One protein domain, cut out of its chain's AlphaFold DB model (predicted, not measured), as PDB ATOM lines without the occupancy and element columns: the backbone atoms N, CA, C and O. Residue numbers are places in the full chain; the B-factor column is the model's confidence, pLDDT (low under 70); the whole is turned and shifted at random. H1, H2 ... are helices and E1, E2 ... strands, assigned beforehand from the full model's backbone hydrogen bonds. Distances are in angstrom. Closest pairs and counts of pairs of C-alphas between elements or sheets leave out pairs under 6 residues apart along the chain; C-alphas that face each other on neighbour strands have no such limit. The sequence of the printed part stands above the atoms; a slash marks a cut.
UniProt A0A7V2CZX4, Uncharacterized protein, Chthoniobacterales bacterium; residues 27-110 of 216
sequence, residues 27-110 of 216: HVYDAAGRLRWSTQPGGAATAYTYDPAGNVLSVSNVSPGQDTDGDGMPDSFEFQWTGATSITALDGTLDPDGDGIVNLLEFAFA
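This is residues 27 to 110 of the 216 residues of an uncharacterized protein of Chthoniobacterales bacterium (UniProt A0A7V2CZX4). A four-stranded antiparallel sheet makes one end of an elongated domain, a short helix, H1, sits over one face of it near the middle of the whole, and a second short helix, H2, lies off the sheet toward the other end beside a long loop. The printed part has 84 residues, with E1, E2, E3, E4, H1 and H2 in that order along the chain, and the sheet has the same order, E1 - E2 - E3 - E4. The class is mixed, helices and strands, though under half of the residues, 34 of 84, are in named elements. The whole is only just compact, close to loose, with a radius of gyration of the C-alphas of 13.8 A and spans of 45 by 24 by 21 A.

E1 is residues 27 to 29, beginning at C-alpha 27 (-29.592, -50.030, -35.791), and is 6.5 A long from first to last C-alpha. E2 is residues 35 to 39, 11.2 A. E3 is residues 45 to 50 and E4 is residues 56 to 62, each 17.0 A long. E4 ends at C-alpha 62 (-42.335, -52.925, -30.481). H1 is residues 75 to 81, 9.8 A. H2 is residues 103 to 108, 8.5 A, and ends at C-alpha 108 (-47.766, -39.797, -43.671).

The four strands form a meander, each strand the antiparallel neighbour of the one before, with E1 and E4 as edge strands. The hairpin E1 and E2, at 162 degrees between directions, has N 28 and O 37 within hydrogen-bond range at 2.9 A. In the hairpin E2 and E3, at 173 degrees, N 46 and O 38 are 2.9 A apart. In the hairpin E3 and E4, at 163 degrees, N 47 and O 60 are 2.8 A apart and N 62 and O 45 are 2.8 A apart. H1 is on the sheet at a height of 9.0 A. It lies only just over E2, with 3 of its 7 C-alphas there, and runs only just across the strands, at 61 degrees to E2 on the local plane. The closest C-alphas of H1 and E3 are those of Ser 76 and Ala 45, 6.4 A apart. H2 is not on the sheet, and it is only just apart from H1, the closest C-alphas being 8.1 A from each other. In H1 and H2 every O i to N i+4 pair is within hydrogen-bond range.

The two C-alphas farthest apart are those of Ala 53 and Gly 100, at 45.0 A. The links between the strands are tight, while residues 63 to 74 and residues 82 to 102 make long links. The printed part has no cut. The mean pLDDT of the printed part is 87.3, and no printed residue is under 70.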
ATOM      1  N   HIS A  27     -30.160 -49.788 -37.105       83.06
ATOM      2  CA  HIS A  27     -29.592 -50.030 -35.791       83.06
ATOM      3  C   HIS A  27     -29.220 -48.695 -35.157       83.06
ATOM      4  O   HIS A  27     -28.550 -47.874 -35.786       83.06
ATOM      5  N   VAL A  28     -29.618 -48.498 -33.905       82.94
ATOM      6  CA  VAL A  28     -29.152 -47.374 -33.092       82.94
ATOM      7  C   VAL A  28     -28.303 -47.933 -31.967       82.94
ATOM      8  O   VAL A  28     -28.707 -48.886 -31.300       82.94
ATOM      9  N   TYR A  29     -27.125 -47.350 -31.766       85.12
ATOM     10  CA  TYR A  29     -26.168 -47.770 -30.748       85.12
ATOM     11  C   TYR A  29     -26.043 -46.709 -29.657       85.12
ATOM     12  O   TYR A  29     -26.210 -45.516 -29.910       85.12
ATOM     13  N   ASP A  30     -25.735 -47.140 -28.438       83.75
ATOM     14  CA  ASP A  30     -25.374 -46.230 -27.357       83.75
ATOM     15  C   ASP A  30     -23.930 -45.703 -27.497       83.75
ATOM     16  O   ASP A  30     -23.176 -46.084 -28.395       83.75
ATOM     17  N   ALA A  31     -23.519 -44.820 -26.582       85.81
ATOM     18  CA  ALA A  31     -22.176 -44.233 -26.583       85.81
ATOM     19  C   ALA A  31     -21.040 -45.258 -26.374       85.81
ATOM     20  O   ALA A  31     -19.886 -44.950 -26.667       85.81
ATOM     21  N   ALA A  32     -21.351 -46.457 -25.874       89.69
ATOM     22  CA  ALA A  32     -20.408 -47.559 -25.713       89.69
ATOM     23  C   ALA A  32     -20.388 -48.504 -26.934       89.69
ATOM     24  O   ALA A  32     -19.672 -49.503 -26.917       89.69
ATOM     25  N   GLY A  33     -21.155 -48.204 -27.989       88.69
ATOM     26  CA  GLY A  33     -21.242 -49.016 -29.204       88.69
ATOM     27  C   GLY A  33     -22.130 -50.254 -29.067       88.69
ATOM     28  O   GLY A  33     -22.036 -51.163 -29.891       88.69
ATOM     29  N   ARG A  34     -22.985 -50.326 -28.039       90.31
ATOM     30  CA  ARG A  34     -23.920 -51.445 -27.828       90.31
ATOM     31  C   ARG A  34     -25.255 -51.158 -28.504       90.31
ATOM     32  O   ARG A  34     -25.688 -50.009 -28.549       90.31
ATOM     33  N   LEU A  35     -25.904 -52.190 -29.039       90.19
ATOM     34  CA  LEU A  35     -27.150 -52.052 -29.792       90.19
ATOM     35  C   LEU A  35     -28.300 -51.636 -28.868       90.19
ATOM     36  O   LEU A  35     -28.701 -52.415 -28.024       90.19
ATOM     37  N   ARG A  36     -28.869 -50.447 -29.046       88.62
ATOM     38  CA  ARG A  36     -30.014 -49.951 -28.267       88.62
ATOM     39  C   ARG A  36     -31.351 -50.187 -28.964       88.62
ATOM     40  O   ARG A  36     -32.369 -50.344 -28.297       88.62
ATOM     41  N   TRP A  37     -31.348 -50.208 -30.292       86.81
ATOM     42  CA  TRP A  37     -32.557 -50.348 -31.096       86.81
ATOM     43  C   TRP A  37     -32.274 -51.027 -32.423       86.81
ATOM     44  O   TRP A  37     -31.279 -50.701 -33.066       86.81
ATOM     45  N   SER A  38     -33.170 -51.909 -32.854       86.31
ATOM     46  CA  SER A  38     -33.177 -52.483 -34.197       86.31
ATOM     47  C   SER A  38     -34.588 -52.429 -34.776       86.31
ATOM     48  O   SER A  38     -35.455 -53.148 -34.284       86.31
ATOM     49  N   THR A  39     -34.806 -51.665 -35.848       81.19
ATOM     50  CA  THR A  39     -36.051 -51.703 -36.643       81.19
ATOM     51  C   THR A  39     -35.885 -52.689 -37.793       81.19
ATOM     52  O   THR A  39     -34.857 -52.686 -38.466       81.19
ATOM     53  N   GLN A  40     -36.876 -53.539 -38.021       77.69
ATOM     54  CA  GLN A  40     -36.982 -54.445 -39.160       77.69
ATOM     55  C   GLN A  40     -37.730 -53.767 -40.320       77.69
ATOM     56  O   GLN A  40     -38.519 -52.848 -40.084       77.69
ATOM     57  N   PRO A  41     -37.564 -54.260 -41.562       71.25
ATOM     58  CA  PRO A  41     -38.434 -53.869 -42.666       71.25
ATOM     59  C   PRO A  41     -39.911 -54.030 -42.285       71.25
ATOM     60  O   PRO A  41     -40.306 -55.073 -41.760       71.25
ATOM     61  N   GLY A  42     -40.720 -53.003 -42.541       71.25
ATOM     62  CA  GLY A  42     -42.133 -52.987 -42.140       71.25
ATOM     63  C   GLY A  42     -42.415 -52.489 -40.715       71.25
ATOM     64  O   GLY A  42     -43.552 -52.594 -40.273       71.25
ATOM     65  N   GLY A  43     -41.425 -51.942 -40.000       76.69
ATOM     66  CA  GLY A  43     -41.642 -51.124 -38.794       76.69
ATOM     67  C   GLY A  43     -41.674 -51.873 -37.458       76.69
ATOM     68  O   GLY A  43     -41.737 -51.236 -36.409       76.69
ATOM     69  N   ALA A  44     -41.595 -53.207 -37.454       84.06
ATOM     70  CA  ALA A  44     -41.426 -53.967 -36.214       84.06
ATOM     71  C   ALA A  44     -40.036 -53.693 -35.633       84.06
ATOM     72  O   ALA A  44     -39.066 -53.627 -36.387       84.06
ATOM     73  N   ALA A  45     -39.901 -53.576 -34.315       86.56
ATOM     74  CA  ALA A  45     -38.614 -53.244 -33.717       86.56
ATOM     75  C   ALA A  45     -38.333 -53.951 -32.390       86.56
ATOM     76  O   ALA A  45     -39.221 -54.500 -31.737       86.56
ATOM     77  N   THR A  46     -37.062 -53.933 -31.993       89.75
ATOM     78  CA  THR A  46     -36.593 -54.434 -30.700       89.75
ATOM     79  C   THR A  46     -35.713 -53.386 -30.025       89.75
ATOM     80  O   THR A  46     -34.739 -52.917 -30.618       89.75
ATOM     81  N   ALA A  47     -36.033 -53.052 -28.775       88.38
ATOM     82  CA  ALA A  47     -35.242 -52.172 -27.921       88.38
ATOM     83  C   ALA A  47     -34.435 -52.974 -26.902       88.38
ATOM     84  O   ALA A  47     -34.909 -53.982 -26.376       88.38
ATOM     85  N   TYR A  48     -33.249 -52.472 -26.576       89.62
ATOM     86  CA  TYR A  48     -32.366 -53.039 -25.567       89.62
ATOM     87  C   TYR A  48     -31.961 -51.966 -24.562       89.62
ATOM     88  O   TYR A  48     -31.632 -50.833 -24.929       89.62
ATOM     89  N   THR A  49     -31.912 -52.343 -23.288       90.94
ATOM     90  CA  THR A  49     -31.232 -51.555 -22.256       90.94
ATOM     91  C   THR A  49     -30.126 -52.372 -21.619       90.94
ATOM     92  O   THR A  49     -30.140 -53.604 -21.663       90.94
ATOM     93  N   TYR A  50     -29.158 -51.682 -21.027       92.56
ATOM     94  CA  TYR A  50     -27.991 -52.311 -20.436       92.56
ATOM     95  C   TYR A  50     -27.689 -51.736 -19.060       92.56
ATOM     96  O   TYR A  50     -27.888 -50.545 -18.816       92.56
ATOM     97  N   ASP A  51     -27.143 -52.574 -18.187       93.12
ATOM     98  CA  ASP A  51     -26.555 -52.136 -16.928       93.12
ATOM     99  C   ASP A  51     -25.187 -51.428 -17.152       93.12
ATOM    100  O   ASP A  51     -24.640 -51.430 -18.272       93.12
ATOM    101  N   PRO A  52     -24.600 -50.806 -16.103       93.25
ATOM    102  CA  PRO A  52     -23.271 -50.195 -16.192       93.25
ATOM    103  C   PRO A  52     -22.132 -51.180 -16.492       93.25
ATOM    104  O   PRO A  52     -21.067 -50.750 -16.928       93.25
ATOM    105  N   ALA A  53     -22.329 -52.477 -16.244       94.56
ATOM    106  CA  ALA A  53     -21.322 -53.512 -16.461       94.56
ATOM    107  C   ALA A  53     -21.313 -54.053 -17.902       94.56
ATOM    108  O   ALA A  53     -20.356 -54.724 -18.281       94.56
ATOM    109  N   GLY A  54     -22.333 -53.759 -18.714       93.12
ATOM    110  CA  GLY A  54     -22.419 -54.250 -20.091       93.12
ATOM    111  C   GLY A  54     -23.552 -55.233 -20.356       93.12
ATOM    112  O   GLY A  54     -23.804 -55.538 -21.520       93.12
ATOM    113  N   ASN A  55     -24.233 -55.730 -19.326       94.44
ATOM    114  CA  ASN A  55     -25.211 -56.802 -19.474       94.44
ATOM    115  C   ASN A  55     -26.564 -56.246 -19.911       94.44
ATOM    116  O   ASN A  55     -26.956 -55.158 -19.492       94.44
ATOM    117  N   VAL A  56     -27.288 -57.006 -20.737       95.62
ATOM    118  CA  VAL A  56     -28.655 -56.658 -21.145       95.62
ATOM    119  C   VAL A  56     -29.553 -56.666 -19.911       95.62
ATOM    120  O   VAL A  56     -29.694 -57.691 -19.248       95.62
ATOM    121  N   LEU A  57     -30.163 -55.521 -19.621       94.94
ATOM    122  CA  LEU A  57     -31.110 -55.339 -18.527       94.94
ATOM    123  C   LEU A  57     -32.553 -55.570 -18.995       94.94
ATOM    124  O   LEU A  57     -33.348 -56.158 -18.265       94.94
ATOM    125  N   SER A  58     -32.895 -55.145 -20.215       91.62
ATOM    126  CA  SER A  58     -34.207 -55.400 -20.817       91.62
ATOM    127  C   SER A  58     -34.127 -55.584 -22.329       91.62
ATOM    128  O   SER A  58     -33.254 -55.020 -22.991       91.62
ATOM    129  N   VAL A  59     -35.074 -56.367 -22.853       93.50
ATOM    130  CA  VAL A  59     -35.381 -56.499 -24.280       93.50
ATOM    131  C   VAL A  59     -36.880 -56.277 -24.439       93.50
ATOM    132  O   VAL A  59     -37.664 -56.968 -23.788       93.50
ATOM    133  N   SER A  60     -37.289 -55.329 -25.275       89.94
ATOM    134  CA  SER A  60     -38.704 -55.054 -25.548       89.94
ATOM    135  C   SER A  60     -38.988 -55.118 -27.040       89.94
ATOM    136  O   SER A  60     -38.282 -54.499 -27.833       89.94
ATOM    137  N   ASN A  61     -40.035 -55.847 -27.417       90.00
ATOM    138  CA  ASN A  61     -40.542 -55.854 -28.785       90.00
ATOM    139  C   ASN A  61     -41.534 -54.706 -28.959       90.00
ATOM    140  O   ASN A  61     -42.378 -54.499 -28.091       90.00
ATOM    141  N   VAL A  62     -41.441 -54.011 -30.085       88.50
ATOM    142  CA  VAL A  62     -42.335 -52.925 -30.481       88.50
ATOM    143  C   VAL A  62     -42.999 -53.334 -31.783       88.50
ATOM    144  O   VAL A  62     -42.330 -53.695 -32.757       88.50
ATOM    145  N   SER A  63     -44.329 -53.363 -31.777       88.94
ATOM    146  CA  SER A  63     -45.079 -53.737 -32.974       88.94
ATOM    147  C   SER A  63     -45.091 -52.584 -33.990       88.94
ATOM    148  O   SER A  63     -45.011 -51.428 -33.580       88.94
ATOM    149  N   PRO A  64     -45.230 -52.857 -35.302       82.94
ATOM    150  CA  PRO A  64     -45.245 -51.814 -36.332       82.94
ATOM    151  C   PRO A  64     -46.253 -50.679 -36.120       82.94
ATOM    152  O   PRO A  64     -46.017 -49.575 -36.595       82.94
ATOM    153  N   GLY A  65     -47.391 -50.977 -35.488       86.31
ATOM    154  CA  GLY A  65     -48.490 -50.035 -35.268       86.31
ATOM    155  C   GLY A  65     -48.634 -49.591 -33.820       86.31
ATOM    156  O   GLY A  65     -49.675 -49.055 -33.464       86.31
ATOM    157  N   GLN A  66     -47.650 -49.889 -32.970       90.31
ATOM    158  CA  GLN A  66     -47.672 -49.414 -31.595       90.31
ATOM    159  C   GLN A  66     -47.468 -47.899 -31.599       90.31
ATOM    160  O   GLN A  66     -46.499 -47.445 -32.194       90.31
ATOM    161  N   ASP A  67     -48.381 -47.176 -30.965       90.56
ATOM    162  CA  ASP A  67     -48.412 -45.718 -30.828       90.56
ATOM    163  C   ASP A  67     -48.793 -45.435 -29.365       90.56
ATOM    164  O   ASP A  67     -49.923 -45.698 -28.936       90.56
ATOM    165  N   THR A  68     -47.799 -45.081 -28.554       92.00
ATOM    166  CA  THR A  68     -47.918 -45.016 -27.092       92.00
ATOM    167  C   THR A  68     -48.618 -43.749 -26.618       92.00
ATOM    168  O   THR A  68     -49.316 -43.799 -25.598       92.00
ATOM    169  N   ASP A  69     -48.439 -42.623 -27.305       91.44
ATOM    170  CA  ASP A  69     -49.052 -41.343 -26.939       91.44
ATOM    171  C   ASP A  69     -50.290 -40.982 -27.776       91.44
ATOM    172  O   ASP A  69     -51.051 -40.093 -27.381       91.44
ATOM    173  N   GLY A  70     -50.591 -41.765 -28.812       90.50
ATOM    174  CA  GLY A  70     -51.838 -41.712 -29.565       90.50
ATOM    175  C   GLY A  70     -51.904 -40.535 -30.531       90.50
ATOM    176  O   GLY A  70     -53.004 -40.040 -30.804       90.50
ATOM    177  N   ASP A  71     -50.757 -40.053 -31.005       87.94
ATOM    178  CA  ASP A  71     -50.679 -38.913 -31.917       87.94
ATOM    179  C   ASP A  71     -50.738 -39.303 -33.410       87.94
ATOM    180  O   ASP A  71     -50.815 -38.436 -34.288       87.94
ATOM    181  N   GLY A  72     -50.797 -40.609 -33.701       86.38
ATOM    182  CA  GLY A  72     -50.882 -41.186 -35.042       86.38
ATOM    183  C   GLY A  72     -49.533 -41.613 -35.628       86.38
ATOM    184  O   GLY A  72     -49.508 -42.250 -36.696       86.38
ATOM    185  N   MET A  73     -48.418 -41.302 -34.966       87.88
ATOM    186  CA  MET A  73     -47.094 -41.801 -35.323       87.88
ATOM    187  C   MET A  73     -46.758 -43.073 -34.533       87.88
ATOM    188  O   MET A  73     -47.079 -43.198 -33.362       87.88
ATOM    189  N   PRO A  74     -46.120 -44.076 -35.158       88.69
ATOM    190  CA  PRO A  74     -45.723 -45.271 -34.435       88.69
ATOM    191  C   PRO A  74     -44.480 -45.016 -33.573       88.69
ATOM    192  O   PRO A  74     -43.512 -44.419 -34.052       88.69
ATOM    193  N   ASP A  75     -44.426 -45.647 -32.396       87.44
ATOM    194  CA  ASP A  75     -43.278 -45.684 -31.478       87.44
ATOM    195  C   ASP A  75     -41.968 -45.964 -32.228       87.44
ATOM    196  O   ASP A  75     -40.901 -45.451 -31.894       87.44
ATOM    197  N   SER A  76     -42.027 -46.833 -33.246       83.62
ATOM    198  CA  SER A  76     -40.851 -47.216 -34.021       83.62
ATOM    199  C   SER A  76     -40.271 -46.074 -34.848       83.62
ATOM    200  O   SER A  76     -39.047 -45.975 -34.968       83.62
ATOM    201  N   PHE A  77     -41.128 -45.202 -35.374       84.94
ATOM    202  CA  PHE A  77     -40.744 -43.999 -36.099       84.94
ATOM    203  C   PHE A  77     -40.207 -42.941 -35.137       84.94
ATOM    204  O   PHE A  77     -39.100 -42.439 -35.342       84.94
ATOM    205  N   GLU A  78     -40.924 -42.668 -34.049       87.38
ATOM    206  CA  GLU A  78     -40.499 -41.689 -33.048       87.38
ATOM    207  C   GLU A  78     -39.157 -42.052 -32.413       87.38
ATOM    208  O   GLU A  78     -38.252 -41.223 -32.295       87.38
ATOM    209  N   PHE A  79     -38.972 -43.319 -32.040       83.62
ATOM    210  CA  PHE A  79     -37.726 -43.767 -31.435       83.62
ATOM    211  C   PHE A  79     -36.560 -43.699 -32.411       83.62
ATOM    212  O   PHE A  79     -35.449 -43.330 -32.027       83.62
ATOM    213  N   GLN A  80     -36.794 -44.046 -33.677       78.75
ATOM    214  CA  GLN A  80     -35.779 -43.925 -34.716       78.75
ATOM    215  C   GLN A  80     -35.345 -42.463 -34.886       78.75
ATOM    216  O   GLN A  80     -34.142 -42.192 -34.925       78.75
ATOM    217  N   TRP A  81     -36.300 -41.533 -34.919       79.94
ATOM    218  CA  TRP A  81     -36.036 -40.109 -35.119       79.94
ATOM    219  C   TRP A  81     -35.438 -39.407 -33.906       79.94
ATOM    220  O   TRP A  81     -34.522 -38.601 -34.044       79.94
ATOM    221  N   THR A  82     -35.830 -39.789 -32.694       81.38
ATOM    222  CA  THR A  82     -35.238 -39.245 -31.462       81.38
ATOM    223  C   THR A  82     -33.857 -39.838 -31.145       81.38
ATOM    224  O   THR A  82     -33.295 -39.583 -30.073       81.38
ATOM    225  N   GLY A  83     -33.284 -40.662 -32.031       75.75
ATOM    226  CA  GLY A  83     -31.986 -41.305 -31.814       75.75
ATOM    227  C   GLY A  83     -32.020 -42.328 -30.677       75.75
ATOM    228  O   GLY A  83     -31.096 -42.408 -29.865       75.75
ATOM    229  N   ALA A  84     -33.099 -43.102 -30.611       74.62
ATOM    230  CA  ALA A  84     -33.382 -44.097 -29.590       74.62
ATOM    231  C   ALA A  84     -33.498 -43.532 -28.170       74.62
ATOM    232  O   ALA A  84     -33.067 -44.183 -27.217       74.62
ATOM    233  N   THR A  85     -34.015 -42.311 -28.000       79.75
ATOM    234  CA  THR A  85     -34.113 -41.676 -26.673       79.75
ATOM    235  C   THR A  85     -35.529 -41.587 -26.126       79.75
ATOM    236  O   THR A  85     -35.669 -41.614 -24.903       79.75
ATOM    237  N   SER A  86     -36.548 -41.540 -26.984       85.81
ATOM    238  CA  SER A  86     -37.949 -41.433 -26.576       85.81
ATOM    239  C   SER A  86     -38.899 -42.023 -27.620       85.81
ATOM    240  O   SER A  86     -38.629 -41.924 -28.812       85.81
ATOM    241  N   ILE A  87     -39.994 -42.618 -27.151       85.38
ATOM    242  CA  ILE A  87     -41.115 -43.152 -27.950       85.38
ATOM    243  C   ILE A  87     -42.362 -42.249 -27.854       85.38
ATOM    244  O   ILE A  87     -43.454 -42.752 -28.021       85.38
ATOM    245  N   THR A  88     -42.207 -41.004 -27.387       88.31
ATOM    246  CA  THR A  88     -43.314 -40.027 -27.236       88.31
ATOM    247  C   THR A  88     -42.837 -38.569 -27.360       88.31
ATOM    248  O   THR A  88     -43.413 -37.648 -26.777       88.31
ATOM    249  N   ALA A  89     -41.610 -38.343 -27.854       86.38
ATOM    250  CA  ALA A  89     -41.016 -36.990 -27.848       86.38
ATOM    251  C   ALA A  89     -41.125 -36.285 -29.194       86.38
ATOM    252  O   ALA A  89     -40.866 -35.079 -29.258       86.38
ATOM    253  N   LEU A  90     -41.433 -37.026 -30.253       88.38
ATOM    254  CA  LEU A  90     -41.691 -36.448 -31.553       88.38
ATOM    255  C   LEU A  90     -43.205 -36.283 -31.620       88.38
ATOM    256  O   LEU A  90     -43.883 -37.236 -31.928       88.38
ATOM    257  N   ASP A  91     -43.719 -35.107 -31.271       90.31
ATOM    258  CA  ASP A  91     -45.165 -34.845 -31.226       90.31
ATOM    259  C   ASP A  91     -45.694 -34.536 -32.635       90.31
ATOM    260  O   ASP A  91     -45.167 -33.655 -33.323       90.31
ATOM    261  N   GLY A  92     -46.745 -35.234 -33.057       89.44
ATOM    262  CA  GLY A  92     -47.347 -35.171 -34.390       89.44
ATOM    263  C   GLY A  92     -47.846 -33.792 -34.817       89.44
ATOM    264  O   GLY A  92     -48.047 -33.557 -36.010       89.44
ATOM    265  N   THR A  93     -48.036 -32.872 -33.869       92.31
ATOM    266  CA  THR A  93     -48.526 -31.504 -34.096       92.31
ATOM    267  C   THR A  93     -47.420 -30.461 -34.238       92.31
ATOM    268  O   THR A  93     -47.709 -29.314 -34.591       92.31
ATOM    269  N   LEU A  94     -46.168 -30.829 -33.960       93.75
ATOM    270  CA  LEU A  94     -45.030 -29.921 -34.052       93.75
ATOM    271  C   LEU A  94     -44.445 -29.882 -35.466       93.75
ATOM    272  O   LEU A  94     -44.557 -30.837 -36.225       93.75
ATOM    273  N   ASP A  95     -43.800 -28.759 -35.769       91.56
ATOM    274  CA  ASP A  95     -43.062 -28.466 -37.002       91.56
ATOM    275  C   ASP A  95     -41.645 -28.011 -36.584       91.56
ATOM    276  O   ASP A  95     -41.430 -26.825 -36.285       91.56
ATOM    277  N   PRO A  96     -40.705 -28.954 -36.374       90.12
ATOM    278  CA  PRO A  96     -39.374 -28.649 -35.849       90.12
ATOM    279  C   PRO A  96     -38.488 -27.860 -36.818       90.12
ATOM    280  O   PRO A  96     -37.619 -27.101 -36.366       90.12
ATOM    281  N   ASP A  97     -38.682 -28.036 -38.125       87.44
ATOM    282  CA  ASP A  97     -37.860 -27.416 -39.163       87.44
ATOM    283  C   ASP A  97     -38.427 -26.085 -39.698       87.44
ATOM    284  O   ASP A  97     -37.692 -25.295 -40.309       87.44
ATOM    285  N   GLY A  98     -39.680 -25.775 -39.356       89.12
ATOM    286  CA  GLY A  98     -40.359 -24.509 -39.602       89.12
ATOM    287  C   GLY A  98     -40.843 -24.339 -41.036       89.12
ATOM    288  O   GLY A  98     -40.931 -23.198 -41.512       89.12
ATOM    289  N   ASP A  99     -41.093 -25.432 -41.750       86.12
ATOM    290  CA  ASP A  99     -41.482 -25.413 -43.155       86.12
ATOM    291  C   ASP A  99     -43.008 -25.381 -43.388       86.12
ATOM    292  O   ASP A  99     -43.470 -25.126 -44.510       86.12
ATOM    293  N   GLY A 100     -43.782 -25.515 -42.307       88.06
ATOM    294  CA  GLY A 100     -45.241 -25.504 -42.284       88.06
ATOM    295  C   GLY A 100     -45.887 -26.887 -42.386       88.06
ATOM    296  O   GLY A 100     -47.121 -26.960 -42.442       88.06
ATOM    297  N   ILE A 101     -45.104 -27.965 -42.428       87.12
ATOM    298  CA  ILE A 101     -45.560 -29.353 -42.423       87.12
ATOM    299  C   ILE A 101     -45.251 -29.943 -41.043       87.12
ATOM    300  O   ILE A 101     -44.125 -29.936 -40.579       87.12
ATOM    301  N   VAL A 102     -46.283 -30.436 -40.357       91.06
ATOM    302  CA  VAL A 102     -46.112 -31.049 -39.031       91.06
ATOM    303  C   VAL A 102     -45.652 -32.504 -39.136       91.06
ATOM    304  O   VAL A 102     -46.007 -33.187 -40.104       91.06
ATOM    305  N   ASN A 103     -45.002 -33.007 -38.087       90.19
ATOM    306  CA  ASN A 103     -44.428 -34.356 -37.998       90.19
ATOM    307  C   ASN A 103     -45.374 -35.472 -38.479       90.19
ATOM    308  O   ASN A 103     -44.954 -36.383 -39.196       90.19
ATOM    309  N   LEU A 104     -46.670 -35.405 -38.145       89.88
ATOM    310  CA  LEU A 104     -47.639 -36.417 -38.580       89.88
ATOM    311  C   LEU A 104     -47.829 -36.430 -40.107       89.88
ATOM    312  O   LEU A 104     -47.954 -37.495 -40.717       89.88
ATOM    313  N   LEU A 105     -47.860 -35.256 -40.742       89.25
ATOM    314  CA  LEU A 105     -47.961 -35.153 -42.200       89.25
ATOM    315  C   LEU A 105     -46.660 -35.583 -42.867       89.25
ATOM    316  O   LEU A 105     -46.693 -36.244 -43.905       89.25
ATOM    317  N   GLU A 106     -45.526 -35.262 -42.262       89.19
ATOM    318  CA  GLU A 106     -44.233 -35.720 -42.747       89.19
ATOM    319  C   GLU A 106     -44.132 -37.239 -42.704       89.19
ATOM    320  O   GLU A 106     -43.804 -37.866 -43.711       89.19
ATOM    321  N   PHE A 107     -44.528 -37.858 -41.595       87.69
ATOM    322  CA  PHE A 107     -44.632 -39.307 -41.494       87.69
ATOM    323  C   PHE A 107     -45.572 -39.888 -42.563       87.69
ATOM    324  O   PHE A 107     -45.188 -40.802 -43.303       87.69
ATOM    325  N   ALA A 108     -46.778 -39.328 -42.703       89.81
ATOM    326  CA  ALA A 108     -47.766 -39.797 -43.671       89.81
ATOM    327  C   ALA A 108     -47.255 -39.737 -45.123       89.81
ATOM    328  O   ALA A 108     -47.487 -40.642 -45.927       89.81
ATOM    329  N   PHE A 109     -46.503 -38.696 -45.472       88.81
ATOM    330  CA  PHE A 109     -46.006 -38.490 -46.833       88.81
ATOM    331  C   PHE A 109     -44.517 -38.823 -47.010       88.81
ATOM    332  O   PHE A 109     -43.899 -38.459 -48.013       88.81
ATOM    333  N   ALA A 110     -43.954 -39.567 -46.055       85.00
ATOM    334  CA  ALA A 110     -42.565 -40.013 -46.018       85.00
ATOM    335  C   ALA A 110     -41.520 -38.894 -46.226       85.00
ATOM    336  O   ALA A 110     -40.581 -39.034 -47.026       85.00
TER     337      ALA A 110